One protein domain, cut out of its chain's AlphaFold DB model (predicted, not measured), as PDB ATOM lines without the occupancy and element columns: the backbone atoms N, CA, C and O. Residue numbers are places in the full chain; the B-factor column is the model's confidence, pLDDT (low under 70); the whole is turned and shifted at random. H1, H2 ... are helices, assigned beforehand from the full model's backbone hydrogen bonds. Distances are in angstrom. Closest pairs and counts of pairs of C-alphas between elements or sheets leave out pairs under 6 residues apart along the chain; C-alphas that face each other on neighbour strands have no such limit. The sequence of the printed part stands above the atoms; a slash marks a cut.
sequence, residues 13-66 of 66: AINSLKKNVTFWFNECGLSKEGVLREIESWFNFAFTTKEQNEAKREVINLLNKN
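What this domain is: This is residues 13 to 66 of the 66 residues of an uncharacterized protein of Citrobacter freundii (UniProt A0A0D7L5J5). Three helices make a small cluster with their centres at the corners of a triangle: H2 and H3 run side by side in opposite directions, and H1 crosses them at a slant. H1 starts on H3 with residues 13 to 18, then slants away from it, and Trp 24 near its other end comes close to Val 35 of H2. The printed part has 54 residues with three named helices, in the order H1, H2, H3, and no named strand; the class is all helix. It is compact, with a radius of gyration of the C-alphas of 10.5 A, and the C-alphas span 28 by 22 by 16 A along their three main axes.

How they stand to each other: H1, residues 13 to 26, touches H2, residues 32 to 41, and their closest C-alphas, those of Trp 24 and Val 35, are 6.4 A apart. The two run opposite ways at a steep tilt of 38 degrees, only just beyond shallow, and form a helical hairpin. H2 touches H3, residues 49 to 65, at a shallow tilt of 9 degrees. They run opposite ways and form a second helical hairpin; H3 touches H2 with residues 56 to 60 alone, and the closest C-alphas, those of Ile 39 and Lys 56, are 6.2 A apart. H1 touches H3 with residues 13 to 18 alone, and the closest C-alphas, those of Ile 14 and Ala 55, are 4.4 A apart. H1 and H3 run the same way at a steep tilt of 45 degrees. In H1, H2 and H3 every pair of O i and N i+4 is within hydrogen-bond range.

Where its parts are: H1 begins at C-alpha 13, at (140.556, 104.017, 120.024), and its first and last C-alphas are 20.1 A apart. H2, 10 residues, begins at C-alpha 32, at (146.180, 109.686, 101.371), and measures 14.3 A. H3 is the longest helix by residues, with 17, and runs 24.5 A from C-alpha 49 to C-alpha 65, at (142.473, 98.067, 100.709).

The domain as a whole: The two C-alphas farthest apart, those of Phe 45 and Asn 66, are 29.2 A apart. The printed part has no cut and ends at residue 66, the chain's last residue. The link from H1 to H2 is tight, with 5 residues, and the link from H2 to H3 is short, with 7. The mean pLDDT of the printed part is 95.9, and residue 66 is the one printed residue under 70.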
ATOM      1  N   ALA A  13     139.429 103.381 120.713       95.75
ATOM      2  CA  ALA A  13     140.556 104.017 120.024       95.75
ATOM      3  C   ALA A  13     140.365 104.022 118.500       95.75
ATOM      4  O   ALA A  13     140.629 105.024 117.836       95.75
ATOM      5  N   ILE A  14     139.832 102.926 117.953       96.81
ATOM      6  CA  ILE A  14     139.556 102.809 116.526       96.81
ATOM      7  C   ILE A  14     138.475 103.777 116.048       96.81
ATOM      8  O   ILE A  14     138.661 104.423 115.017       96.81
ATOM      9  N   ASN A  15     137.365 103.918 116.773       95.06
ATOM     10  CA  ASN A  15     136.298 104.826 116.360       95.06
ATOM     11  C   ASN A  15     136.713 106.289 116.523       95.06
ATOM     12  O   ASN A  15     136.375 107.111 115.669       95.06
ATOM     13  N   SER A  16     137.515 106.607 117.545       95.69
ATOM     14  CA  SER A  16     138.161 107.918 117.657       95.69
ATOM     15  C   SER A  16     139.047 108.194 116.440       95.69
ATOM     16  O   SER A  16     138.861 109.211 115.777       95.69
ATOM     17  N   LEU A  17     139.958 107.279 116.095       97.31
ATOM     18  CA  LEU A  17     140.871 107.468 114.969       97.31
ATOM     19  C   LEU A  17     140.136 107.543 113.621       97.31
ATOM     20  O   LEU A  17     140.487 108.369 112.785       97.31
ATOM     21  N   LYS A  18     139.075 106.755 113.407       96.75
ATOM     22  CA  LYS A  18     138.240 106.851 112.194       96.75
ATOM     23  C   LYS A  18     137.608 108.237 112.040       96.75
ATOM     24  O   LYS A  18     137.614 108.776 110.939       96.75
ATOM     25  N   LYS A  19     137.117 108.846 113.130       96.06
ATOM     26  CA  LYS A  19     136.591 110.224 113.107       96.06
ATOM     27  C   LYS A  19     137.681 111.237 112.743       96.06
ATOM     28  O   LYS A  19     137.429 112.108 111.914       96.06
ATOM     29  N   ASN A  20     138.888 111.092 113.300       97.50
ATOM     30  CA  ASN A  20     140.045 111.913 112.921       97.50
ATOM     31  C   ASN A  20     140.386 111.769 111.430       97.50
ATOM     32  O   ASN A  20     140.568 112.775 110.755       97.50
ATOM     33  N   VAL A  21     140.403 110.545 110.897       97.94
ATOM     34  CA  VAL A  21     140.663 110.293 109.471       97.94
ATOM     35  C   VAL A  21     139.623 110.954 108.573       97.94
ATOM     36  O   VAL A  21     139.997 111.623 107.612       97.94
ATOM     37  N   THR A  22     138.333 110.827 108.892       97.25
ATOM     38  CA  THR A  22     137.267 111.515 108.147       97.25
ATOM     39  C   THR A  22     137.457 113.030 108.172       97.25
ATOM     40  O   THR A  22     137.335 113.675 107.136       97.25
ATOM     41  N   PHE A  23     137.796 113.597 109.333       97.75
ATOM     42  CA  PHE A  23     138.081 115.025 109.472       97.75
ATOM     43  C   PHE A  23     139.280 115.455 108.611       97.75
ATOM     44  O   PHE A  23     139.191 116.434 107.876       97.75
ATOM     45  N   TRP A  24     140.378 114.698 108.630       98.44
ATOM     46  CA  TRP A  24     141.567 115.015 107.841       98.44
ATOM     47  C   TRP A  24     141.320 114.968 106.331       98.44
ATOM     48  O   TRP A  24     141.839 115.816 105.606       98.44
ATOM     49  N   PHE A  25     140.516 114.020 105.848       97.75
ATOM     50  CA  PHE A  25     140.131 113.996 104.437       97.75
ATOM     51  C   PHE A  25     139.173 115.134 104.081       97.75
ATOM     52  O   PHE A  25     139.431 115.869 103.133       97.75
ATOM     53  N   ASN A  26     138.078 115.284 104.826       97.44
ATOM     54  CA  ASN A  26     136.959 116.128 104.400       97.44
ATOM     55  C   ASN A  26     137.157 117.602 104.753       97.44
ATOM     56  O   ASN A  26     136.868 118.470 103.936       97.44
ATOM     57  N   GLU A  27     137.660 117.882 105.955       97.62
ATOM     58  CA  GLU A  27     137.771 119.245 106.478       97.62
ATOM     59  C   GLU A  27     139.171 119.826 106.254       97.62
ATOM     60  O   GLU A  27     139.316 121.021 106.008       97.62
ATOM     61  N   CYS A  28     140.218 118.990 106.305       97.56
ATOM     62  CA  CYS A  28     141.593 119.435 106.047       97.56
ATOM     63  C   CYS A  28     142.048 119.232 104.593       97.56
ATOM     64  O   CYS A  28     143.074 119.792 104.208       97.56
ATOM     65  N   GLY A  29     141.333 118.432 103.793       97.62
ATOM     66  CA  GLY A  29     141.690 118.164 102.396       97.62
ATOM     67  C   GLY A  29     143.021 117.424 102.222       97.62
ATOM     68  O   GLY A  29     143.692 117.605 101.203       97.62
ATOM     69  N   LEU A  30     143.451 116.633 103.213       98.19
ATOM     70  CA  LEU A  30     144.725 115.918 103.139       98.19
ATOM     71  C   LEU A  30     144.691 114.812 102.074       98.19
ATOM     72  O   LEU A  30     143.696 114.105 101.912       98.19
ATOM     73  N   SER A  31     145.822 114.613 101.388       97.69
ATOM     74  CA  SER A  31     146.017 113.436 100.532       97.69
ATOM     75  C   SER A  31     146.090 112.155 101.367       97.69
ATOM     76  O   SER A  31     146.297 112.203 102.583       97.69
ATOM     77  N   LYS A  32     146.003 110.991 100.712       96.44
ATOM     78  CA  LYS A  32     146.180 109.686 101.371       96.44
ATOM     79  C   LYS A  32     147.506 109.620 102.139       96.44
ATOM     80  O   LYS A  32     147.527 109.187 103.285       96.44
ATOM     81  N   GLU A  33     148.594 110.119 101.556       96.94
ATOM     82  CA  GLU A  33     149.918 110.181 102.189       96.94
ATOM     83  C   GLU A  33     149.943 111.149 103.377       96.94
ATOM     84  O   GLU A  33     150.608 110.880 104.375       96.94
ATOM     85  N   GLY A  34     149.221 112.272 103.284       98.12
ATOM     86  CA  GLY A  34     149.038 113.201 104.399       98.12
ATOM     87  C   GLY A  34     148.320 112.539 105.572       98.12
ATOM     88  O   GLY A  34     148.831 112.551 106.686       98.12
ATOM     89  N   VAL A  35     147.195 111.879 105.300       98.38
ATOM     90  CA  VAL A  35     146.420 111.139 106.304       98.38
ATOM     91  C   VAL A  35     147.238 110.020 106.948       98.38
ATOM     92  O   VAL A  35     147.162 109.841 108.160       98.38
ATOM     93  N   LEU A  36     148.055 109.287 106.186       98.06
ATOM     94  CA  LEU A  36     148.924 108.246 106.747       98.06
ATOM     95  C   LEU A  36     149.921 108.812 107.771       98.06
ATOM     96  O   LEU A  36     150.066 108.235 108.848       98.06
ATOM     97  N   ARG A  37     150.539 109.968 107.493       98.12
ATOM     98  CA  ARG A  37     151.438 110.639 108.454       98.12
ATOM     99  C   ARG A  37     150.713 111.086 109.722       98.12
ATOM    100  O   ARG A  37     151.257 110.952 110.820       98.12
ATOM    101  N   GLU A  38     149.487 111.582 109.583       98.44
ATOM    102  CA  GLU A  38     148.653 111.956 110.728       98.44
ATOM    103  C   GLU A  38     148.260 110.732 111.567       98.44
ATOM    104  O   GLU A  38     148.320 110.783 112.793       98.44
ATOM    105  N   ILE A  39     147.942 109.591 110.940       98.25
ATOM    106  CA  ILE A  39     147.668 108.331 111.651       98.25
ATOM    107  C   ILE A  39     148.894 107.863 112.441       98.25
ATOM    108  O   ILE A  39     148.768 107.471 113.603       98.25
ATOM    109  N   GLU A  40     150.084 107.895 111.839       97.31
ATOM    110  CA  GLU A  40     151.325 107.513 112.520       97.31
ATOM    111  C   GLU A  40     151.603 108.414 113.729       97.31
ATOM    112  O   GLU A  40     151.947 107.914 114.806       97.31
ATOM    113  N   SER A  41     151.353 109.717 113.580       97.69
ATOM    114  CA  SER A  41     151.557 110.736 114.617       97.69
ATOM    115  C   SER A  41     150.422 110.807 115.644       97.69
ATOM    116  O   SER A  41     150.585 111.419 116.699       97.69
ATOM    117  N   TRP A  42     149.279 110.172 115.371       98.25
ATOM    118  CA  TRP A  42     148.097 110.248 116.222       98.25
ATOM    119  C   TRP A  42     148.381 109.723 117.628       98.25
ATOM    120  O   TRP A  42     148.927 108.630 117.811       98.25
ATOM    121  N   PHE A  43     147.965 110.494 118.624       97.19
ATOM    122  CA  PHE A  43     148.040 110.124 120.025       97.19
ATOM    123  C   PHE A  43     146.785 110.599 120.748       97.19
ATOM    124  O   PHE A  43     146.329 111.726 120.546       97.19
ATOM    125  N   ASN A  44     146.239 109.754 121.617       95.62
ATOM    126  CA  ASN A  44     145.122 110.117 122.476       95.62
ATOM    127  C   ASN A  44     145.316 109.516 123.874       95.62
ATOM    128  O   ASN A  44     145.399 108.299 124.034       95.62
ATOM    129  N   PHE A  45     145.375 110.386 124.886       95.44
ATOM    130  CA  PHE A  45     145.646 110.023 126.281       95.44
ATOM    131  C   PHE A  45     144.552 109.151 126.916       95.44
ATOM    132  O   PHE A  45     144.792 108.551 127.960       95.44
ATOM    133  N   ALA A  46     143.366 109.079 126.307       94.06
ATOM    134  CA  ALA A  46     142.268 108.243 126.779       94.06
ATOM    135  C   ALA A  46     142.497 106.738 126.540       94.06
ATOM    136  O   ALA A  46     141.772 105.926 127.106       94.06
ATOM    137  N   PHE A  47     143.484 106.364 125.715       95.00
ATOM    138  CA  PHE A  47     143.723 104.980 125.306       95.00
ATOM    139  C   PHE A  47     145.150 104.536 125.620       95.00
ATOM    140  O   PHE A  47     146.111 105.304 125.515       95.00
ATOM    141  N   THR A  48     145.319 103.259 125.939       96.69
ATOM    142  CA  THR A  48     146.636 102.651 126.128       96.69
ATOM    143  C   THR A  48     147.441 102.645 124.829       96.69
ATOM    144  O   THR A  48     146.894 102.628 123.726       96.69
ATOM    145  N   THR A  49     148.769 102.566 124.939       97.00
ATOM    146  CA  THR A  49     149.657 102.407 123.774       97.00
ATOM    147  C   THR A  49     149.262 101.206 122.908       97.00
ATOM    148  O   THR A  49     149.370 101.262 121.685       97.00
ATOM    149  N   LYS A  50     148.778 100.121 123.527       97.56
ATOM    150  CA  LYS A  50     148.319  98.927 122.811       97.56
ATOM    151  C   LYS A  50     147.094  99.233 121.948       97.56
ATOM    152  O   LYS A  50     147.141  98.984 120.747       97.56
ATOM    153  N   GLU A  51     146.051  99.816 122.535       97.19
ATOM    154  CA  GLU A  51     144.816 100.172 121.822       97.19
ATOM    155  C   GLU A  51     145.083 101.165 120.689       97.19
ATOM    156  O   GLU A  51     144.547 101.019 119.591       97.19
ATOM    157  N   GLN A  52     145.961 102.144 120.918       97.94
ATOM    158  CA  GLN A  52     146.347 103.107 119.888       97.94
ATOM    159  C   GLN A  52     147.075 102.426 118.723       97.94
ATOM    160  O   GLN A  52     146.753 102.677 117.562       97.94
ATOM    161  N   ASN A  53     148.020 101.527 119.006       98.19
ATOM    162  CA  ASN A  53     148.753 100.796 117.970       98.19
ATOM    163  C   ASN A  53     147.855  99.833 117.178       98.19
ATOM    164  O   ASN A  53     148.032  99.681 115.969       98.19
ATOM    165  N   GLU A  54     146.895  99.185 117.839       97.94
ATOM    166  CA  GLU A  54     145.898  98.332 117.186       97.94
ATOM    167  C   GLU A  54     144.981  99.154 116.272       97.94
ATOM    168  O   GLU A  54     144.830  98.807 115.099       97.94
ATOM    169  N   ALA A  55     144.480 100.297 116.752       97.88
ATOM    170  CA  ALA A  55     143.674 101.222 115.959       97.88
ATOM    171  C   ALA A  55     144.426 101.737 114.722       97.88
ATOM    172  O   ALA A  55     143.892 101.678 113.613       97.88
ATOM    173  N   LYS A  56     145.680 102.189 114.885       98.38
ATOM    174  CA  LYS A  56     146.529 102.644 113.768       98.38
ATOM    175  C   LYS A  56     146.677 101.559 112.706       98.38
ATOM    176  O   LYS A  56     146.444 101.818 111.528       98.38
ATOM    177  N   ARG A  57     147.011 100.333 113.122       98.19
ATOM    178  CA  ARG A  57     147.177  99.193 112.209       98.19
ATOM    179  C   ARG A  57     145.896  98.899 111.435       98.19
ATOM    180  O   ARG A  57     145.952  98.693 110.225       98.19
ATOM    181  N   GLU A  58     144.752  98.867 112.113       97.00
ATOM    182  CA  GLU A  58     143.477  98.560 111.464       97.00
ATOM    183  C   GLU A  58     143.079  99.642 110.457       97.00
ATOM    184  O   GLU A  58     142.721  99.328 109.323       97.00
ATOM    185  N   VAL A  59     143.213 100.915 110.828       97.06
ATOM    186  CA  VAL A  59     142.874 102.042 109.952       97.06
ATOM    187  C   VAL A  59     143.800 102.109 108.731       97.06
ATOM    188  O   VAL A  59     143.308 102.282 107.618       97.06
ATOM    189  N   ILE A  60     145.110 101.886 108.894       97.50
ATOM    190  CA  ILE A  60     146.058 101.803 107.765       97.50
ATOM    191  C   ILE A  60     145.685 100.648 106.827       97.50
ATOM    192  O   ILE A  60     145.655 100.819 105.608       97.50
ATOM    193  N   ASN A  61     145.348  99.477 107.377       96.31
ATOM    194  CA  ASN A  61     144.918  98.330 106.577       96.31
ATOM    195  C   ASN A  61     143.635  98.618 105.788       96.31
ATOM    196  O   ASN A  61     143.513  98.168 104.651       96.31
ATOM    197  N   LEU A  62     142.682  99.350 106.369       94.00
ATOM    198  CA  LEU A  62     141.462  99.770 105.674       94.00
ATOM    199  C   LEU A  62     141.769 100.763 104.548       94.00
ATOM    200  O   LEU A  62     141.227 100.622 103.455       94.00
ATOM    201  N   LEU A  63     142.670 101.718 104.781       92.81
ATOM    202  CA  LEU A  63     143.067 102.699 103.770       92.81
ATOM    203  C   LEU A  63     143.828 102.079 102.601       92.81
ATOM    204  O   LEU A  63     143.690 102.553 101.483       92.81
ATOM    205  N   ASN A  64     144.620 101.034 102.828       89.94
ATOM    206  CA  ASN A  64     145.386 100.381 101.763       89.94
ATOM    207  C   ASN A  64     144.574  99.361 100.952       89.94
ATOM    208  O   ASN A  64     145.033  98.930  99.899       89.94
ATOM    209  N   LYS A  65     143.390  98.963 101.432       81.94
ATOM    210  CA  LYS A  65     142.473  98.067 100.709       81.94
ATOM    211  C   LYS A  65     141.560  98.794  99.714       81.94
ATOM    212  O   LYS A  65     140.978  98.123  98.867       81.94
ATOM    213  N   ASN A  66     141.456 100.120  99.828       54.91
ATOM    214  CA  ASN A  66     140.721 101.012  98.927       54.91
ATOM    215  C   ASN A  66     141.691 101.850  98.082       54.91
ATOM    216  O   ASN A  66     141.331 102.131  96.924       54.91
TER     217      ASN A  66